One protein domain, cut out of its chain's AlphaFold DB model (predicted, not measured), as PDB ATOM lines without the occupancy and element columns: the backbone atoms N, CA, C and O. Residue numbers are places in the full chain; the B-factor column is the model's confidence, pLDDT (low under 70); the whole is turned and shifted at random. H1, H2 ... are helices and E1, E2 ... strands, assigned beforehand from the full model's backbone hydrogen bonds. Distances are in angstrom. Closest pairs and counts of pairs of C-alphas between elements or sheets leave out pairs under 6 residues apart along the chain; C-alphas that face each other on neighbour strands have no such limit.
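Overview. This is residues 45 to 197 of the 408 residues of an uncharacterized protein of Lachnoanaerobaculum orale (UniProt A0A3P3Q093). The model is a long rod of two parts set end to end: a curled four-stranded sheet, with the short helix H1 over one face, and a bundle of three long helices, H2, H3 and H4. E4 leads almost directly into H2, with one residue between them. The printed part has 153 residues, with four named helices and four named strands in the order E1 E2 H1 E3 E4 H2 H3 H4; the sheet is mixed, ordered E2 E1 E4 E3, and the class is mixed, helices and strands. The whole is extended, with a radius of gyration of the C-alphas of 23.2 A and spans of 77 by 24 by 17 A.

Arrangement. E1, residues 45 to 52, and E2, residues 58 to 65, form an antiparallel hairpin, with N 48 and O 62 at 2.9 A. H1, residues 70 to 76, is on the sheet at a height of 8.2 A and lies over E1, only just, with 3 of its 7 C-alphas falling on that strand. E3, residues 92 to 99, and E4, residues 118 to 126, form another antiparallel hairpin, with N 96 and O 123 at 2.9 A. E1 and E4 are parallel, with N 120 and O 49 at 2.8 A. E2, H1 and E3 make a split strand-helix-strand unit, two strands running the same way with E1 and E4 between them, and its crossover is right-handed. H2, residues 128 to 151, and H3, residues 154 to 171, touch at a shallow tilt of 22 degrees, opposite ways; their closest C-alphas, of Leu 149 and Gln 157, are 6.1 A apart. H4, residues 180 to 196, touches H3 at a shallow tilt of 8 degrees, opposite ways, the closest C-alphas being those of Ala 167 and Ala 186, 5.3 A apart. H2, H3 and H4 form an up-and-down bundle, each running against the one before it. Every O i to N i+4 pair is within hydrogen-bond range in H3; H2 has 18 of 20, H4 11 of 13 and H1 0 of 3, with 3 of 4 O i to N i+3 pairs in H1.

Along the chain. E1 begins at C-alpha 45, (28.494, -1.190, 15.667), and is 23.1 A long; E2 is 20.9 A, E3 18.8 A and E4 24.2 A. H1 is 10.0 A long, H2 35.8 A, H3 25.7 A and H4 25.3 A, the last ending at C-alpha 196, (-4.821, 26.292, 69.690).

Size, cuts and confidence. The C-alphas of Ser 66 and Ala 154 are the two farthest apart, 77.1 A. The printed part has no cut. The links H1 to E3 and E3 to E4 are long. The mean pLDDT of the printed part is 89.7, and residue 175 is under 70.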
ATOM      1  N   VAL A  45      28.646  -0.989  14.230       86.69
ATOM      2  CA  VAL A  45      28.494  -1.190  15.667       86.69
ATOM      3  C   VAL A  45      28.664   0.142  16.372       86.69
ATOM      4  O   VAL A  45      29.548   0.921  16.016       86.69
ATOM      5  N   TYR A  46      27.837   0.367  17.384       91.19
ATOM      6  CA  TYR A  46      27.864   1.568  18.208       91.19
ATOM      7  C   TYR A  46      28.252   1.212  19.633       91.19
ATOM      8  O   TYR A  46      27.828   0.185  20.171       91.19
ATOM      9  N   LYS A  47      29.085   2.043  20.249       95.19
ATOM     10  CA  LYS A  47      29.484   1.898  21.647       95.19
ATOM     11  C   LYS A  47      28.474   2.609  22.531       95.19
ATOM     12  O   LYS A  47      28.279   3.812  22.402       95.19
ATOM     13  N   VAL A  48      27.910   1.870  23.478       97.44
ATOM     14  CA  VAL A  48      27.024   2.412  24.507       97.44
ATOM     15  C   VAL A  48      27.719   2.314  25.857       97.44
ATOM     16  O   VAL A  48      28.232   1.260  26.242       97.44
ATOM     17  N   LYS A  49      27.753   3.432  26.583       98.31
ATOM     18  CA  LYS A  49      28.174   3.482  27.988       98.31
ATOM     19  C   LYS A  49      26.953   3.736  28.849       98.31
ATOM     20  O   LYS A  49      26.236   4.693  28.592       98.31
ATOM     21  N   ILE A  50      26.764   2.933  29.886       98.25
ATOM     22  CA  ILE A  50      25.750   3.169  30.911       98.25
ATOM     23  C   ILE A  50      26.457   3.654  32.169       98.25
ATOM     24  O   ILE A  50      27.399   3.015  32.648       98.25
ATOM     25  N   LYS A  51      26.023   4.795  32.692       98.56
ATOM     26  CA  LYS A  51      26.608   5.447  33.863       98.56
ATOM     27  C   LYS A  51      25.550   5.710  34.924       98.56
ATOM     28  O   LYS A  51      24.369   5.785  34.610       98.56
ATOM     29  N   ASP A  52      25.970   5.879  36.165       97.44
ATOM     30  CA  ASP A  52      25.094   6.344  37.236       97.44
ATOM     31  C   ASP A  52      25.081   7.880  37.256       97.44
ATOM     32  O   ASP A  52      26.143   8.509  37.238       97.44
ATOM     33  N   ASN A  53      23.907   8.519  37.248       97.25
ATOM     34  CA  ASN A  53      23.846   9.983  37.214       97.25
ATOM     35  C   ASN A  53      24.284  10.642  38.537       97.25
ATOM     36  O   ASN A  53      24.743  11.792  38.524       97.25
ATOM     37  N   ARG A  54      24.182   9.912  39.657       93.69
ATOM     38  CA  ARG A  54      24.412  10.412  41.021       93.69
ATOM     39  C   ARG A  54      25.880  10.749  41.254       93.69
ATOM     40  O   ARG A  54      26.192  11.810  41.791       93.69
ATOM     41  N   ASP A  55      26.775   9.865  40.822       93.81
ATOM     42  CA  ASP A  55      28.225   9.978  41.024       93.81
ATOM     43  C   ASP A  55      29.040   9.944  39.720       93.81
ATOM     44  O   ASP A  55      30.262  10.100  39.744       93.81
ATOM     45  N   ASN A  56      28.372   9.806  38.569       95.88
ATOM     46  CA  ASN A  56      28.990   9.717  37.248       95.88
ATOM     47  C   ASN A  56      29.906   8.489  37.072       95.88
ATOM     48  O   ASN A  56      30.775   8.497  36.186       95.88
ATOM     49  N   SER A  57      29.735   7.450  37.892       97.12
ATOM     50  CA  SER A  57      30.454   6.182  37.772       97.12
ATOM     51  C   SER A  57      29.998   5.398  36.539       97.12
ATOM     52  O   SER A  57      28.896   5.582  36.018       97.12
ATOM     53  N   LEU A  58      30.886   4.563  35.998       97.88
ATOM     54  CA  LEU A  58      30.555   3.674  34.886       97.88
ATOM     55  C   LEU A  58      29.908   2.406  35.447       97.88
ATOM     56  O   LEU A  58      30.559   1.683  36.196       97.88
ATOM     57  N   ILE A  59      28.672   2.122  35.038       97.75
ATOM     58  CA  ILE A  59      27.981   0.870  35.369       97.75
ATOM     59  C   ILE A  59      28.460  -0.225  34.419       97.75
ATOM     60  O   ILE A  59      28.962  -1.262  34.842       97.75
ATOM     61  N   THR A  60      28.346   0.019  33.112       98.00
ATOM     62  CA  THR A  60      28.775  -0.934  32.084       98.00
ATOM     63  C   THR A  60      29.066  -0.230  30.761       98.00
ATOM     64  O   THR A  60      28.661   0.911  30.531       98.00
ATOM     65  N   ASN A  61      29.790  -0.905  29.875       97.25
ATOM     66  CA  ASN A  61      29.952  -0.491  28.488       97.25
ATOM     67  C   ASN A  61      29.867  -1.716  27.580       97.25
ATOM     68  O   ASN A  61      30.355  -2.789  27.933       97.25
ATOM     69  N   PHE A  62      29.241  -1.555  26.421       94.88
ATOM     70  CA  PHE A  62      29.052  -2.636  25.463       94.88
ATOM     71  C   PHE A  62      28.871  -2.083  24.048       94.88
ATOM     72  O   PHE A  62      28.691  -0.884  23.838       94.88
ATOM     73  N   THR A  63      28.953  -2.971  23.061       93.31
ATOM     74  CA  THR A  63      28.706  -2.648  21.652       93.31
ATOM     75  C   THR A  63      27.345  -3.170  21.218       93.31
ATOM     76  O   THR A  63      27.010  -4.315  21.526       93.31
ATOM     77  N   ILE A  64      26.608  -2.361  20.464       88.38
ATOM     78  CA  ILE A  64      25.318  -2.699  19.858       88.38
ATOM     79  C   ILE A  64      25.488  -2.791  18.342       88.38
ATOM     80  O   ILE A  64      26.066  -1.891  17.730       88.38
ATOM     81  N   ARG A  65      24.999  -3.872  17.725       84.62
ATOM     82  CA  ARG A  65      24.896  -3.989  16.259       84.62
ATOM     83  C   ARG A  65      23.673  -3.228  15.748       84.62
ATOM     84  O   ARG A  65      22.693  -3.098  16.462       84.62
ATOM     85  N   SER A  66      23.667  -2.830  14.475       75.19
ATOM     86  CA  SER A  66      22.519  -2.127  13.861       75.19
ATOM     87  C   SER A  66      21.141  -2.808  14.013       75.19
ATOM     88  O   SER A  66      20.122  -2.135  13.864       75.19
ATOM     89  N   THR A  67      21.090  -4.116  14.289       76.62
ATOM     90  CA  THR A  67      19.871  -4.917  14.507       76.62
ATOM     91  C   THR A  67      19.464  -5.068  15.974       76.62
ATOM     92  O   THR A  67      18.405  -5.623  16.231       76.62
ATOM     93  N   GLU A  68      20.306  -4.640  16.909       84.88
ATOM     94  CA  GLU A  68      20.094  -4.753  18.352       84.88
ATOM     95  C   GLU A  68      19.703  -3.388  18.936       84.88
ATOM     96  O   GLU A  68      19.969  -2.333  18.352       84.88
ATOM     97  N   VAL A  69      19.096  -3.414  20.116       92.75
ATOM     98  CA  VAL A  69      18.713  -2.222  20.880       92.75
ATOM     99  C   VAL A  69      19.316  -2.268  22.281       92.75
ATOM    100  O   VAL A  69      19.823  -3.301  22.727       92.75
ATOM    101  N   VAL A  70      19.292  -1.147  23.006       92.75
ATOM    102  CA  VAL A  70      19.860  -1.080  24.369       92.75
ATOM    103  C   VAL A  70      19.169  -2.078  25.300       92.75
ATOM    104  O   VAL A  70      19.835  -2.713  26.119       92.75
ATOM    105  N   ASN A  71      17.860  -2.281  25.119       95.44
ATOM    106  CA  ASN A  71      17.076  -3.224  25.908       95.44
ATOM    107  C   ASN A  71      17.563  -4.682  25.782       95.44
ATOM    108  O   ASN A  71      17.483  -5.433  26.750       95.44
ATOM    109  N   ASP A  72      18.161  -5.077  24.652       92.12
ATOM    110  CA  ASP A  72      18.718  -6.432  24.475       92.12
ATOM    111  C   ASP A  72      19.907  -6.700  25.411       92.12
ATOM    112  O   ASP A  72      20.300  -7.847  25.639       92.12
ATOM    113  N   LYS A  73      20.507  -5.634  25.950       95.06
ATOM    114  CA  LYS A  73      21.640  -5.671  26.880       95.06
ATOM    115  C   LYS A  73      21.237  -5.248  28.297       95.06
ATOM    116  O   LYS A  73      22.116  -4.995  29.122       95.06
ATOM    117  N   ALA A  74      19.934  -5.207  28.603       94.38
ATOM    118  CA  ALA A  74      19.402  -4.739  29.886       94.38
ATOM    119  C   ALA A  74      20.008  -5.445  31.105       94.38
ATOM    120  O   ALA A  74      20.331  -4.800  32.103       94.38
ATOM    121  N   SER A  75      20.251  -6.754  31.001       96.56
ATOM    122  CA  SER A  75      20.849  -7.563  32.070       96.56
ATOM    123  C   SER A  75      22.241  -7.093  32.511       96.56
ATOM    124  O   SER A  75      22.668  -7.426  33.615       96.56
ATOM    125  N   LEU A  76      22.945  -6.307  31.686       95.50
ATOM    126  CA  LEU A  76      24.268  -5.769  32.007       95.50
ATOM    127  C   LEU A  76      24.228  -4.568  32.958       95.50
ATOM    128  O   LEU A  76      25.262  -4.234  33.533       95.50
ATOM    129  N   TYR A  77      23.083  -3.894  33.096       95.19
ATOM    130  CA  TYR A  77      22.951  -2.705  33.946       95.19
ATOM    131  C   TYR A  77      21.775  -2.768  34.921       95.19
ATOM    132  O   TYR A  77      21.797  -2.068  35.931       95.19
ATOM    133  N   SER A  78      20.770  -3.614  34.678       94.12
ATOM    134  CA  SER A  78      19.572  -3.687  35.518       94.12
ATOM    135  C   SER A  78      19.875  -4.063  36.970       94.12
ATOM    136  O   SER A  78      19.203  -3.585  37.875       94.12
ATOM    137  N   GLY A  79      20.920  -4.863  37.215       94.06
ATOM    138  CA  GLY A  79      21.360  -5.232  38.566       94.06
ATOM    139  C   GLY A  79      21.959  -4.081  39.384       94.06
ATOM    140  O   GLY A  79      22.090  -4.208  40.597       94.06
ATOM    141  N   SER A  80      22.321  -2.965  38.744       92.50
ATOM    142  CA  SER A  80      22.806  -1.749  39.414       92.50
ATOM    143  C   SER A  80      21.690  -0.741  39.698       92.50
ATOM    144  O   SER A  80      21.928   0.270  40.361       92.50
ATOM    145  N   ILE A  81      20.473  -1.000  39.211       93.69
ATOM    146  CA  ILE A  81      19.307  -0.163  39.481       93.69
ATOM    147  C   ILE A  81      18.810  -0.477  40.890       93.69
ATOM    148  O   ILE A  81      18.537  -1.622  41.241       93.69
ATOM    149  N   THR A  82      18.701   0.562  41.704       90.50
ATOM    150  CA  THR A  82      18.090   0.513  43.030       90.50
ATOM    151  C   THR A  82      16.702   1.130  42.916       90.50
ATOM    152  O   THR A  82      16.535   2.117  42.206       90.50
ATOM    153  N   GLY A  83      15.702   0.558  43.587       87.62
ATOM    154  CA  GLY A  83      14.405   1.226  43.729       87.62
ATOM    155  C   GLY A  83      14.512   2.481  44.599       87.62
ATOM    156  O   GLY A  83      15.594   2.828  45.070       87.62
ATOM    157  N   ASP A  84      13.383   3.134  44.844       86.62
ATOM    158  CA  ASP A  84      13.340   4.365  45.631       86.62
ATOM    159  C   ASP A  84      13.903   4.178  47.038       86.62
ATOM    160  O   ASP A  84      13.586   3.215  47.743       86.62
ATOM    161  N   TYR A  85      14.740   5.122  47.463       86.75
ATOM    162  CA  TYR A  85      15.358   5.071  48.780       86.75
ATOM    163  C   TYR A  85      15.687   6.466  49.310       86.75
ATOM    164  O   TYR A  85      15.774   7.445  48.571       86.75
ATOM    165  N   ILE A  86      15.899   6.550  50.624       85.94
ATOM    166  CA  ILE A  86      16.352   7.766  51.301       85.94
ATOM    167  C   ILE A  86      17.795   7.550  51.744       85.94
ATOM    168  O   ILE A  86      18.097   6.579  52.441       85.94
ATOM    169  N   ASP A  87      18.689   8.450  51.348       88.56
ATOM    170  CA  ASP A  87      20.097   8.370  51.720       88.56
ATOM    171  C   ASP A  87      20.366   8.873  53.152       88.56
ATOM    172  O   ASP A  87      19.497   9.411  53.844       88.56
ATOM    173  N   ASN A  88      21.613   8.739  53.611       89.94
ATOM    174  CA  ASN A  88      22.019   9.188  54.948       89.94
ATOM    175  C   ASN A  88      21.884  10.707  55.163       89.94
ATOM    176  O   ASN A  88      21.855  11.163  56.308       89.94
ATOM    177  N   ASN A  89      21.779  11.494  54.092       90.19
ATOM    178  CA  ASN A  89      21.529  12.930  54.149       90.19
ATOM    179  C   ASN A  89      20.032  13.269  54.179       90.19
ATOM    180  O   ASN A  89      19.694  14.454  54.214       90.19
ATOM    181  N   GLY A  90      19.153  12.264  54.218       85.81
ATOM    182  CA  GLY A  90      17.707  12.449  54.194       85.81
ATOM    183  C   GLY A  90      17.185  12.843  52.814       85.81
ATOM    184  O   GLY A  90      16.067  13.338  52.727       85.81
ATOM    185  N   ILE A  91      17.991  12.679  51.761       90.12
ATOM    186  CA  ILE A  91      17.587  12.962  50.385       90.12
ATOM    187  C   ILE A  91      16.891  11.721  49.840       90.12
ATOM    188  O   ILE A  91      17.444  10.620  49.893       90.12
ATOM    189  N   THR A  92      15.686  11.913  49.324       89.50
ATOM    190  CA  THR A  92      14.918  10.887  48.625       89.50
ATOM    191  C   THR A  92      15.407  10.816  47.187       89.50
ATOM    192  O   THR A  92      15.487  11.845  46.517       89.50
ATOM    193  N   TRP A  93      15.735   9.615  46.725       90.31
ATOM    194  CA  TRP A  93      16.142   9.325  45.355       90.31
ATOM    195  C   TRP A  93      15.078   8.451  44.692       90.31
ATOM    196  O   TRP A  93      14.714   7.420  45.259       90.31
ATOM    197  N   HIS A  94      14.606   8.859  43.513       90.12
ATOM    198  CA  HIS A  94      13.607   8.136  42.719       90.12
ATOM    199  C   HIS A  94      14.206   7.718  41.379       90.12
ATOM    200  O   HIS A  94      14.873   8.528  40.735       90.12
ATOM    201  N   TYR A  95      14.017   6.463  40.974       93.06
ATOM    202  CA  TYR A  95      14.522   5.970  39.690       93.06
ATOM    203  C   TYR A  95      13.570   6.335  38.543       93.06
ATOM    204  O   TYR A  95      12.434   5.877  38.511       93.06
ATOM    205  N   GLU A  96      14.062   7.102  37.569       90.62
ATOM    206  CA  GLU A  96      13.253   7.635  36.459       90.62
ATOM    207  C   GLU A  96      13.353   6.794  35.173       90.62
ATOM    208  O   GLU A  96      12.468   6.824  34.319       90.62
ATOM    209  N   GLY A  97      14.461   6.075  34.976       94.12
ATOM    210  CA  GLY A  97      14.752   5.373  33.722       94.12
ATOM    211  C   GLY A  97      16.156   5.640  33.182       94.12
ATOM    212  O   GLY A  97      17.044   6.112  33.896       94.12
ATOM    213  N   LEU A  98      16.358   5.338  31.896       96.31
ATOM    214  CA  LEU A  98      17.564   5.734  31.172       96.31
ATOM    215  C   LEU A  98      17.414   7.161  30.634       96.31
ATOM    216  O   LEU A  98      16.369   7.514  30.091       96.31
ATOM    217  N   SER A  99      18.473   7.957  30.758       97.56
ATOM    218  CA  SER A  99      18.536   9.341  30.288       97.56
ATOM    219  C   SER A  99      19.717   9.565  29.348       97.56
ATOM    220  O   SER A  99      20.789   8.995  29.557       97.56
ATOM    221  N   THR A 100      19.546  10.424  28.345       96.44
ATOM    222  CA  THR A 100      20.645  10.909  27.487       96.44
ATOM    223  C   THR A 100      21.457  12.030  28.134       96.44
ATOM    224  O   THR A 100      22.598  12.268  27.739       96.44
ATOM    225  N   ASP A 101      20.897  12.705  29.138       96.44
ATOM    226  CA  ASP A 101      21.562  13.766  29.891       96.44
ATOM    227  C   ASP A 101      21.792  13.350  31.351       96.44
ATOM    228  O   ASP A 101      21.004  12.615  31.955       96.44
ATOM    229  N   LYS A 102      22.922  13.788  31.909       94.69
ATOM    230  CA  LYS A 102      23.348  13.420  33.262       94.69
ATOM    231  C   LYS A 102      22.592  14.199  34.336       94.69
ATOM    232  O   LYS A 102      22.324  13.663  35.410       94.69
ATOM    233  N   ASP A 103      22.342  15.477  34.095       89.88
ATOM    234  CA  ASP A 103      21.936  16.419  35.136       89.88
ATOM    235  C   ASP A 103      20.429  16.709  35.074       89.88
ATOM    236  O   ASP A 103      19.814  17.003  36.098       89.88
ATOM    237  N   THR A 104      19.821  16.561  33.898       91.38
ATOM    238  CA  THR A 104      18.382  16.690  33.652       91.38
ATOM    239  C   THR A 104      17.846  15.394  33.060       91.38
ATOM    240  O   THR A 104      18.452  14.833  32.155       91.38
ATOM    241  N   TYR A 105      16.697  14.916  33.537       92.12
ATOM    242  CA  TYR A 105      16.100  13.714  32.967       92.12
ATOM    243  C   TYR A 105      15.631  13.984  31.534       92.12
ATOM    244  O   TYR A 105      14.731  14.792  31.301       92.12
ATOM    245  N   GLN A 106      16.254  13.306  30.575       93.00
ATOM    246  CA  GLN A 106      15.869  13.293  29.171       93.00
ATOM    247  C   GLN A 106      15.627  11.845  28.770       93.00
ATOM    248  O   GLN A 106      16.572  11.120  28.467       93.00
ATOM    249  N   ALA A 107      14.362  11.430  28.832       92.94
ATOM    250  CA  ALA A 107      13.963  10.041  28.651       92.94
ATOM    251  C   ALA A 107      14.559   9.430  27.375       92.94
ATOM    252  O   ALA A 107      14.391   9.955  26.272       92.94
ATOM    253  N   TYR A 108      15.233   8.296  27.544       93.12
ATOM    254  CA  TYR A 108      15.749   7.475  26.462       93.12
ATOM    255  C   TYR A 108      14.885   6.222  26.314       93.12
ATOM    256  O   TYR A 108      14.691   5.486  27.281       93.12
ATOM    257  N   ASP A 109      14.400   5.957  25.101       91.94
ATOM    258  CA  ASP A 109      13.653   4.737  24.789       91.94
ATOM    259  C   ASP A 109      14.626   3.603  24.402       91.94
ATOM    260  O   ASP A 109      15.210   3.627  23.312       91.94
ATOM    261  N   PRO A 110      14.810   2.575  25.257       92.56
ATOM    262  CA  PRO A 110      15.768   1.505  25.009       92.56
ATOM    263  C   PRO A 110      15.330   0.508  23.934       92.56
ATOM    264  O   PRO A 110      16.101  -0.406  23.632       92.56
ATOM    265  N   THR A 111      14.129   0.666  23.372       89.75
ATOM    266  CA  THR A 111      13.597  -0.153  22.273       89.75
ATOM    267  C   THR A 111      13.887   0.439  20.893       89.75
ATOM    268  O   THR A 111      13.688  -0.234  19.878       89.75
ATOM    269  N   LEU A 112      14.396   1.673  20.834       84.88
ATOM    270  CA  LEU A 112      14.788   2.314  19.585       84.88
ATOM    271  C   LEU A 112      16.192   1.890  19.144       84.88
ATOM    272  O   LEU A 112      17.051   1.494  19.937       84.88
ATOM    273  N   ARG A 113      16.423   1.976  17.829       83.31
ATOM    274  CA  ARG A 113      17.720   1.664  17.220       83.31
ATOM    275  C   ARG A 113      18.756   2.705  17.615       83.31
ATOM    276  O   ARG A 113      18.521   3.899  17.456       83.31
ATOM    277  N   VAL A 114      19.935   2.229  17.998       87.00
ATOM    278  CA  VAL A 114      21.106   3.085  18.197       87.00
ATOM    279  C   VAL A 114      21.712   3.435  16.843       87.00
ATOM    280  O   VAL A 114      21.908   2.556  16.000       87.00
ATOM    281  N   THR A 115      21.994   4.719  16.628       85.94
ATOM    282  CA  THR A 115      22.534   5.245  15.360       85.94
ATOM    283  C   THR A 115      23.891   5.932  15.507       85.94
ATOM    284  O   THR A 115      24.473   6.359  14.511       85.94
ATOM    285  N   SER A 116      24.402   6.047  16.732       89.19
ATOM    286  CA  SER A 116      25.699   6.645  17.049       89.19
ATOM    287  C   SER A 116      26.241   6.108  18.372       89.19
ATOM    288  O   SER A 116      25.513   5.498  19.145       89.19
ATOM    289  N   ASP A 117      27.527   6.335  18.643       94.31
ATOM    290  CA  ASP A 117      28.082   6.094  19.976       94.31
ATOM    291  C   ASP A 117      27.385   7.003  21.001       94.31
ATOM    292  O   ASP A 117      27.324   8.219  20.815       94.31
ATOM    293  N   GLU A 118      26.894   6.427  22.098       94.12
ATOM    294  CA  GLU A 118      26.051   7.125  23.074       94.12
ATOM    295  C   GLU A 118      26.492   6.836  24.516       94.12
ATOM    296  O   GLU A 118      27.021   5.772  24.857       94.12
ATOM    297  N   THR A 119      26.300   7.821  25.393       97.88
ATOM    298  CA  THR A 119      26.426   7.648  26.844       97.88
ATOM    299  C   THR A 119      25.061   7.884  27.455       97.88
ATOM    300  O   THR A 119      24.506   8.967  27.309       97.88
ATOM    301  N   LEU A 120      24.544   6.866  28.129       97.94
ATOM    302  CA  LEU A 120      23.262   6.889  28.805       97.94
ATOM    303  C   LEU A 120      23.480   6.817  30.310       97.94
ATOM    304  O   LEU A 120      24.474   6.271  30.802       97.94
ATOM    305  N   TYR A 121      22.515   7.345  31.039       98.25
ATOM    306  CA  TYR A 121      22.544   7.424  32.484       98.25
ATOM    307  C   TYR A 121      21.369   6.655  33.063       98.25
ATOM    308  O   TYR A 121      20.229   6.934  32.711       98.25
ATOM    309  N   VAL A 122      21.633   5.721  33.976       97.38
ATOM    310  CA  VAL A 122      20.619   5.283  34.942       97.38
ATOM    311  C   VAL A 122      20.330   6.505  35.803       97.38
ATOM    312  O   VAL A 122      21.196   6.954  36.560       97.38
ATOM    313  N   PHE A 123      19.162   7.101  35.588       97.31
ATOM    314  CA  PHE A 123      18.850   8.421  36.100       97.31
ATOM    315  C   PHE A 123      17.996   8.331  37.357       97.31
ATOM    316  O   PHE A 123      16.934   7.708  37.362       97.31
ATOM    317  N   TYR A 124      18.456   9.015  38.401       95.31
ATOM    318  CA  TYR A 124      17.700   9.245  39.618       95.31
ATOM    319  C   TYR A 124      17.410  10.732  39.799       95.31
ATOM    320  O   TYR A 124      18.337  11.553  39.809       95.31
ATOM    321  N   SER A 125      16.138  11.076  39.988       91.44
ATOM    322  CA  SER A 125      15.741  12.386  40.498       91.44
ATOM    323  C   SER A 125      15.888  12.420  42.023       91.44
ATOM    324  O   SER A 125      16.036  11.382  42.677       91.44
ATOM    325  N   ASN A 126      15.937  13.622  42.606       91.62
ATOM    326  CA  ASN A 126      16.029  13.774  44.054       91.62
ATOM    327  C   ASN A 126      15.366  15.046  44.584       91.62
ATOM    328  O   ASN A 126      15.232  16.048  43.883       91.62
ATOM    329  N   ASP A 127      15.028  15.022  45.870       90.31
ATOM    330  CA  ASP A 127      14.358  16.116  46.577       90.31
ATOM    331  C   ASP A 127      15.324  17.053  47.333       90.31
ATOM    332  O   ASP A 127      14.894  17.833  48.182       90.31
ATOM    333  N   LYS A 128      16.633  17.036  47.035       90.00
ATOM    334  CA  LYS A 128      17.673  17.730  47.827       90.00
ATOM    335  C   LYS A 128      17.366  19.205  48.099       90.00
ATOM    336  O   LYS A 128      17.600  19.699  49.207       90.00
ATOM    337  N   VAL A 129      16.868  19.925  47.091       83.19
ATOM    338  CA  VAL A 129      16.509  21.349  47.210       83.19
ATOM    339  C   VAL A 129      15.298  21.531  48.128       83.19
ATOM    340  O   VAL A 129      15.317  22.409  48.997       83.19
ATOM    341  N   ALA A 130      14.280  20.680  47.978       77.38
ATOM    342  CA  ALA A 130      13.082  20.686  48.810       77.38
ATOM    343  C   ALA A 130      13.416  20.330  50.266       77.38
ATOM    344  O   ALA A 130      13.032  21.066  51.175       77.38
ATOM    345  N   ARG A 131      14.240  19.301  50.491       93.38
ATOM    346  CA  ARG A 131      14.736  18.899  51.814       93.38
ATOM    347  C   ARG A 131      15.450  20.038  52.532       93.38
ATOM    348  O   ARG A 131      15.158  20.338  53.689       93.38
ATOM    349  N   ALA A 132      16.371  20.711  51.839       86.06
ATOM    350  CA  ALA A 132      17.101  21.849  52.396       86.06
ATOM    351  C   ALA A 132      16.173  23.029  52.733       86.06
ATOM    352  O   ALA A 132      16.433  23.765  53.684       86.06
ATOM    353  N   LYS A 133      15.099  23.232  51.958       81.06
ATOM    354  CA  LYS A 133      14.073  24.232  52.264       81.06
ATOM    355  C   LYS A 133      13.269  23.839  53.506       81.06
ATOM    356  O   LYS A 133      13.183  24.654  54.417       81.06
ATOM    357  N   ALA A 134      12.773  22.605  53.582       78.31
ATOM    358  CA  ALA A 134      12.014  22.106  54.731       78.31
ATOM    359  C   ALA A 134      12.813  22.209  56.045       78.31
ATOM    360  O   ALA A 134      12.284  22.637  57.068       78.31
ATOM    361  N   GLU A 135      14.114  21.904  56.008       90.75
ATOM    362  CA  GLU A 135      15.018  22.058  57.157       90.75
ATOM    363  C   GLU A 135      15.129  23.522  57.619       90.75
ATOM    364  O   GLU A 135      15.035  23.804  58.818       90.75
ATOM    365  N   ARG A 136      15.279  24.473  56.682       92.25
ATOM    366  CA  ARG A 136      15.314  25.916  56.994       92.25
ATOM    367  C   ARG A 136      13.985  26.425  57.542       92.25
ATOM    368  O   ARG A 136      13.991  27.204  58.498       92.25
ATOM    369  N   ASP A 137      12.875  25.997  56.954       85.19
ATOM    370  CA  ASP A 137      11.533  26.427  57.344       85.19
ATOM    371  C   ASP A 137      11.201  25.929  58.758       85.19
ATOM    372  O   ASP A 137      10.827  26.728  59.617       85.19
ATOM    373  N   LEU A 138      11.452  24.644  59.048       90.31
ATOM    374  CA  LEU A 138      11.284  24.077  60.388       90.31
ATOM    375  C   LEU A 138      12.192  24.763  61.415       90.31
ATOM    376  O   LEU A 138      11.733  25.128  62.497       90.31
ATOM    377  N   THR A 139      13.466  24.992  61.075       94.44
ATOM    378  CA  THR A 139      14.410  25.702  61.956       94.44
ATOM    379  C   THR A 139      13.909  27.106  62.297       94.44
ATOM    380  O   THR A 139      13.962  27.528  63.455       94.44
ATOM    381  N   SER A 140      13.400  27.834  61.302       91.69
ATOM    382  CA  SER A 140      12.870  29.188  61.485       91.69
ATOM    383  C   SER A 140      11.619  29.179  62.365       91.69
ATOM    384  O   SER A 140      11.577  29.893  63.365       91.69
ATOM    385  N   ALA A 141      10.663  28.291  62.074       86.06
ATOM    386  CA  ALA A 141       9.433  28.150  62.849       86.06
ATOM    387  C   ALA A 141       9.704  27.775  64.316       86.06
ATOM    388  O   ALA A 141       9.126  28.371  65.225       86.06
ATOM    389  N   VAL A 142      10.633  26.845  64.567       92.19
ATOM    390  CA  VAL A 142      11.079  26.480  65.923       92.19
ATOM    391  C   VAL A 142      11.659  27.692  66.658       92.19
ATOM    392  O   VAL A 142      11.341  27.919  67.828       92.19
ATOM    393  N   ASN A 143      12.491  28.494  65.993       92.75
ATOM    394  CA  ASN A 143      13.099  29.679  66.598       92.75
ATOM    395  C   ASN A 143      12.072  30.775  66.913       92.75
ATOM    396  O   ASN A 143      12.135  31.377  67.987       92.75
ATOM    397  N   ASP A 144      11.112  31.016  66.025       88.31
ATOM    398  CA  ASP A 144      10.067  32.021  66.239       88.31
ATOM    399  C   ASP A 144       9.083  31.595  67.336       88.31
ATOM    400  O   ASP A 144       8.788  32.368  68.254       88.31
ATOM    401  N   ALA A 145       8.674  30.327  67.342       87.56
ATOM    402  CA  ALA A 145       7.853  29.767  68.407       87.56
ATOM    403  C   ALA A 145       8.561  29.830  69.778       87.56
ATOM    404  O   ALA A 145       7.936  30.208  70.769       87.56
ATOM    405  N   ARG A 146       9.880  29.582  69.847       94.00
ATOM    406  CA  ARG A 146      10.674  29.777  71.079       94.00
ATOM    407  C   ARG A 146      10.642  31.218  71.593       94.00
ATOM    408  O   ARG A 146      10.585  31.419  72.805       94.00
ATOM    409  N   ARG A 147      10.680  32.218  70.704       93.06
ATOM    410  CA  ARG A 147      10.628  33.645  71.085       93.06
ATOM    411  C   ARG A 147       9.271  34.030  71.670       93.06
ATOM    412  O   ARG A 147       9.233  34.721  72.682       93.06
ATOM    413  N   SER A 148       8.189  33.536  71.069       89.75
ATOM    414  CA  SER A 148       6.808  33.813  71.505       89.75
ATOM    415  C   SER A 148       6.352  33.002  72.724       89.75
ATOM    416  O   SER A 148       5.288  33.257  73.278       89.75
ATOM    417  N   LEU A 149       7.151  32.036  73.198       91.81
ATOM    418  CA  LEU A 149       6.766  31.122  74.280       91.81
ATOM    419  C   LEU A 149       6.272  31.859  75.541       91.81
ATOM    420  O   LEU A 149       5.343  31.410  76.209       91.81
ATOM    421  N   ARG A 150       6.865  33.015  75.861       90.69
ATOM    422  CA  ARG A 150       6.529  33.816  77.054       90.69
ATOM    423  C   ARG A 150       5.154  34.485  76.992       90.69
ATOM    424  O   ARG A 150       4.639  34.861  78.045       90.69
ATOM    425  N   ASP A 151       4.576  34.596  75.802       90.81
ATOM    426  CA  ASP A 151       3.324  35.315  75.559       90.81
ATOM    427  C   ASP A 151       2.088  34.450  75.862       90.81
ATOM    428  O   ASP A 151       0.980  34.965  76.015       90.81
ATOM    429  N   TYR A 152       2.276  33.135  76.005       90.88
ATOM    430  CA  TYR A 152       1.212  32.167  76.267       90.88
ATOM    431  C   TYR A 152       1.011  31.871  77.762       90.88
ATOM    432  O   TYR A 152       1.890  32.106  78.596       90.88
ATOM    433  N   ASP A 153      -0.164  31.341  78.113       90.50
ATOM    434  CA  ASP A 153      -0.439  30.836  79.462       90.50
ATOM    435  C   ASP A 153       0.381  29.572  79.805       90.50
ATOM    436  O   ASP A 153       0.998  28.944  78.943       90.50
ATOM    437  N   ALA A 154       0.405  29.184  81.084       89.62
ATOM    438  CA  ALA A 154       1.254  28.086  81.560       89.62
ATOM    439  C   ALA A 154       0.931  26.729  80.899       89.62
ATOM    440  O   ALA A 154       1.832  25.929  80.644       89.62
ATOM    441  N   ASN A 155      -0.344  26.470  80.594       86.44
ATOM    442  CA  ASN A 155      -0.776  25.224  79.958       86.44
ATOM    443  C   ASN A 155      -0.342  25.167  78.481       86.44
ATOM    444  O   ASN A 155       0.200  24.166  78.008       86.44
ATOM    445  N   SER A 156      -0.523  26.272  77.763       90.56
ATOM    446  CA  SER A 156      -0.115  26.442  76.368       90.56
ATOM    447  C   SER A 156       1.407  26.409  76.218       90.56
ATOM    448  O   SER A 156       1.915  25.789  75.286       90.56
ATOM    449  N   GLN A 157       2.145  26.979  77.178       91.12
ATOM    450  CA  GLN A 157       3.604  26.872  77.259       91.12
ATOM    451  C   GLN A 157       4.078  25.423  77.366       91.12
ATOM    452  O   GLN A 157       5.019  25.046  76.667       91.12
ATOM    453  N   GLY A 158       3.431  24.599  78.195       87.56
ATOM    454  CA  GLY A 158       3.769  23.179  78.325       87.56
ATOM    455  C   GLY A 158       3.605  22.421  77.004       87.56
ATOM    456  O   GLY A 158       4.527  21.733  76.562       87.56
ATOM    457  N   ARG A 159       2.465  22.619  76.326       92.56
ATOM    458  CA  ARG A 159       2.180  22.008  75.014       92.56
ATOM    459  C   ARG A 159       3.172  22.463  73.942       92.56
ATOM    460  O   ARG A 159       3.728  21.625  73.234       92.56
ATOM    461  N   LEU A 160       3.430  23.770  73.845       92.81
ATOM    462  CA  LEU A 160       4.368  24.324  72.866       92.81
ATOM    463  C   LEU A 160       5.802  23.851  73.125       92.81
ATOM    464  O   LEU A 160       6.506  23.493  72.187       92.81
ATOM    465  N   THR A 161       6.224  23.768  74.388       92.88
ATOM    466  CA  THR A 161       7.554  23.257  74.757       92.88
ATOM    467  C   THR A 161       7.735  21.799  74.332       92.88
ATOM    468  O   THR A 161       8.775  21.456  73.770       92.88
ATOM    469  N   ALA A 162       6.722  20.952  74.541       86.88
ATOM    470  CA  ALA A 162       6.761  19.555  74.115       86.88
ATOM    471  C   ALA A 162       6.880  19.423  72.586       86.88
ATOM    472  O   ALA A 162       7.725  18.673  72.096       86.88
ATOM    473  N   GLN A 163       6.102  20.204  71.829       89.81
ATOM    474  CA  GLN A 163       6.164  20.193  70.365       89.81
ATOM    475  C   GLN A 163       7.495  20.738  69.831       89.81
ATOM    476  O   GLN A 163       8.049  20.189  68.881       89.81
ATOM    477  N   LEU A 164       8.048  21.777  70.462       91.62
ATOM    478  CA  LEU A 164       9.370  22.311  70.125       91.62
ATOM    479  C   LEU A 164      10.484  21.288  70.366       91.62
ATOM    480  O   LEU A 164      11.416  21.213  69.569       91.62
ATOM    481  N   ALA A 165      10.395  20.495  71.436       89.00
ATOM    482  CA  ALA A 165      11.343  19.415  71.698       89.00
ATOM    483  C   ALA A 165      11.241  18.303  70.640       89.00
ATOM    484  O   ALA A 165      12.267  17.847  70.137       89.00
ATOM    485  N   ALA A 166      10.021  17.917  70.253       85.38
ATOM    486  CA  ALA A 166       9.796  16.937  69.193       85.38
ATOM    487  C   ALA A 166      10.353  17.418  67.842       85.38
ATOM    488  O   ALA A 166      11.104  16.696  67.191       85.38
ATOM    489  N   ALA A 167      10.056  18.662  67.453       85.38
ATOM    490  CA  ALA A 167      10.577  19.272  66.231       85.38
ATOM    491  C   ALA A 167      12.112  19.366  66.231       85.38
ATOM    492  O   ALA A 167      12.754  19.059  65.226       85.38
ATOM    493  N   GLN A 168      12.716  19.729  67.367       93.31
ATOM    494  CA  GLN A 168      14.171  19.779  67.498       93.31
ATOM    495  C   GLN A 168      14.805  18.387  67.357       93.31
ATOM    496  O   GLN A 168      15.814  18.257  66.675       93.31
ATOM    497  N   ALA A 169      14.189  17.334  67.901       91.12
ATOM    498  CA  ALA A 169      14.685  15.965  67.738       91.12
ATOM    499  C   ALA A 169      14.671  15.486  66.272       91.12
ATOM    500  O   ALA A 169      15.508  14.674  65.879       91.12
ATOM    501  N   ILE A 170      13.740  15.992  65.452       90.12
ATOM    502  CA  ILE A 170      13.727  15.743  64.004       90.12
ATOM    503  C   ILE A 170      14.884  16.480  63.314       90.12
ATOM    504  O   ILE A 170      15.545  15.891  62.459       90.12
ATOM    505  N   LEU A 171      15.171  17.730  63.687       90.19
ATOM    506  CA  LEU A 171      16.311  18.484  63.144       90.19
ATOM    507  C   LEU A 171      17.663  17.866  63.537       90.19
ATOM    508  O   LEU A 171      18.570  17.795  62.711       90.19
ATOM    509  N   ASP A 172      17.781  17.365  64.765       91.38
ATOM    510  CA  ASP A 172      19.040  16.870  65.337       91.38
ATOM    511  C   ASP A 172      19.380  15.426  64.928       91.38
ATOM    512  O   ASP A 172      20.346  14.840  65.420       91.38
ATOM    513  N   ARG A 173      18.594  14.803  64.044       88.31
ATOM    514  CA  ARG A 173      18.803  13.406  63.654       88.31
ATOM    515  C   ARG A 173      20.074  13.244  62.805       88.31
ATOM    516  O   ARG A 173      20.189  13.826  61.730       88.31
ATOM    517  N   ILE A 174      21.006  12.406  63.272       78.56
ATOM    518  CA  ILE A 174      22.322  12.186  62.629       78.56
ATOM    519  C   ILE A 174      22.406  10.825  61.916       78.56
ATOM    520  O   ILE A 174      22.944  10.738  60.813       78.56
ATOM    521  N   ASN A 175      21.856   9.762  62.515       64.06
ATOM    522  CA  ASN A 175      21.869   8.402  61.959       64.06
ATOM    523  C   ASN A 175      20.781   8.264  60.880       64.06
ATOM    524  O   ASN A 175      19.702   7.744  61.153       64.06
ATOM    525  N   ARG A 176      21.092   8.779  59.682       83.94
ATOM    526  CA  ARG A 176      20.168   9.236  58.631       83.94
ATOM    527  C   ARG A 176      19.470  10.531  59.035       83.94
ATOM    528  O   ARG A 176      18.596  10.539  59.901       83.94
ATOM    529  N   LYS A 177      19.841  11.630  58.378       89.69
ATOM    530  CA  LYS A 177      19.138  12.903  58.549       89.69
ATOM    531  C   LYS A 177      17.662  12.745  58.194       89.69
ATOM    532  O   LYS A 177      17.292  11.928  57.349       89.69
ATOM    533  N   SER A 178      16.826  13.548  58.839       89.69
ATOM    534  CA  SER A 178      15.392  13.555  58.563       89.69
ATOM    535  C   SER A 178      15.116  13.900  57.101       89.69
ATOM    536  O   SER A 178      15.779  14.770  56.519       89.69
ATOM    537  N   SER A 179      14.165  13.173  56.517       91.62
ATOM    538  CA  SER A 179      13.729  13.364  55.139       91.62
ATOM    539  C   SER A 179      12.872  14.615  54.998       91.62
ATOM    540  O   SER A 179      12.409  15.182  55.992       91.62
ATOM    541  N   THR A 180      12.626  15.037  53.758       86.31
ATOM    542  CA  THR A 180      11.729  16.164  53.464       86.31
ATOM    543  C   THR A 180      10.361  15.982  54.117       86.31
ATOM    544  O   THR A 180       9.882  16.894  54.785       86.31
ATOM    545  N   ALA A 181       9.773  14.788  54.001       81.31
ATOM    546  CA  ALA A 181       8.472  14.474  54.590       81.31
ATOM    547  C   ALA A 181       8.485  14.550  56.127       81.31
ATOM    548  O   ALA A 181       7.556  15.080  56.727       81.31
ATOM    549  N   GLU A 182       9.551  14.074  56.779       89.00
ATOM    550  CA  GLU A 182       9.677  14.113  58.244       89.00
ATOM    551  C   GLU A 182       9.846  15.545  58.770       89.00
ATOM    552  O   GLU A 182       9.256  15.911  59.789       89.00
ATOM    553  N   LEU A 183      10.629  16.366  58.064       83.06
ATOM    554  CA  LEU A 183      10.808  17.785  58.375       83.06
ATOM    555  C   LEU A 183       9.497  18.561  58.188       83.06
ATOM    556  O   LEU A 183       9.130  19.362  59.048       83.06
ATOM    557  N   GLN A 184       8.773  18.290  57.098       76.88
ATOM    558  CA  GLN A 184       7.493  18.931  56.809       76.88
ATOM    559  C   GLN A 184       6.422  18.529  57.830       76.88
ATOM    560  O   GLN A 184       5.763  19.399  58.384       76.88
ATOM    561  N   ALA A 185       6.325  17.245  58.186       75.19
ATOM    562  CA  ALA A 185       5.379  16.778  59.198       75.19
ATOM    563  C   ALA A 185       5.613  17.434  60.572       75.19
ATOM    564  O   ALA A 185       4.662  17.774  61.278       75.19
ATOM    565  N   ALA A 186       6.875  17.653  60.959       79.38
ATOM    566  CA  ALA A 186       7.205  18.359  62.196       79.38
ATOM    567  C   ALA A 186       6.810  19.847  62.150       79.38
ATOM    568  O   ALA A 186       6.342  20.389  63.158       79.38
ATOM    569  N   LEU A 187       6.975  20.493  60.992       76.88
ATOM    570  CA  LEU A 187       6.555  21.875  60.757       76.88
ATOM    571  C   LEU A 187       5.028  21.998  60.794       76.88
ATOM    572  O   LEU A 187       4.501  22.873  61.479       76.88
ATOM    573  N   ASP A 188       4.321  21.090  60.131       77.12
ATOM    574  CA  ASP A 188       2.861  21.062  60.087       77.12
ATOM    575  C   ASP A 188       2.273  20.826  61.481       77.12
ATOM    576  O   ASP A 188       1.350  21.527  61.891       77.12
ATOM    577  N   ALA A 189       2.859  19.917  62.266       74.81
ATOM    578  CA  ALA A 189       2.453  19.685  63.650       74.81
ATOM    579  C   ALA A 189       2.669  20.920  64.547       74.81
ATOM    580  O   ALA A 189       1.838  21.212  65.411       74.81
ATOM    581  N   LEU A 190       3.750  21.683  64.335       78.38
ATOM    582  CA  LEU A 190       3.971  22.953  65.034       78.38
ATOM    583  C   LEU A 190       2.939  24.010  64.607       78.38
ATOM    584  O   LEU A 190       2.321  24.644  65.464       78.38
ATOM    585  N   ASN A 191       2.699  24.152  63.304       77.12
ATOM    586  CA  ASN A 191       1.738  25.105  62.748       77.12
ATOM    587  C   ASN A 191       0.289  24.785  63.135       77.12
ATOM    588  O   ASN A 191      -0.498  25.702  63.343       77.12
ATOM    589  N   ALA A 192      -0.062  23.508  63.285       77.88
ATOM    590  CA  ALA A 192      -1.371  23.081  63.769       77.88
ATOM    591  C   ALA A 192      -1.559  23.364  65.270       77.88
ATOM    592  O   ALA A 192      -2.677  23.616  65.720       77.88
ATOM    593  N   LEU A 193      -0.478  23.345  66.058       81.81
ATOM    594  CA  LEU A 193      -0.539  23.602  67.494       81.81
ATOM    595  C   LEU A 193      -0.741  25.088  67.813       81.81
ATOM    596  O   LEU A 193      -1.569  25.402  68.672       81.81
ATOM    597  N   LEU A 194      -0.002  25.984  67.147       81.00
ATOM    598  CA  LEU A 194       0.047  27.422  67.458       81.00
ATOM    599  C   LEU A 194      -1.337  28.108  67.565       81.00
ATOM    600  O   LEU A 194      -1.551  28.814  68.549       81.00
ATOM    601  N   PRO A 195      -2.311  27.874  66.661       83.81
ATOM    602  CA  PRO A 195      -3.642  28.483  66.739       83.81
ATOM    603  C   PRO A 195      -4.464  28.019  67.945       83.81
ATOM    604  O   PRO A 195      -5.432  28.670  68.321       83.81
ATOM    605  N   THR A 196      -4.106  26.880  68.545       86.00
ATOM    606  CA  THR A 196      -4.821  26.292  69.690       86.00
ATOM    607  C   THR A 196      -4.281  26.767  71.040       86.00
ATOM    608  O   THR A 196      -4.706  26.263  72.084       86.00
ATOM    609  N   LEU A 197      -3.283  27.655  71.036       86.56
ATOM    610  CA  LEU A 197      -2.632  28.160  72.238       86.56
ATOM    611  C   LEU A 197      -3.326  29.427  72.736       86.56
ATOM    612  O   LEU A 197      -3.688  30.309  71.961       86.56
TER     613      LEU A 197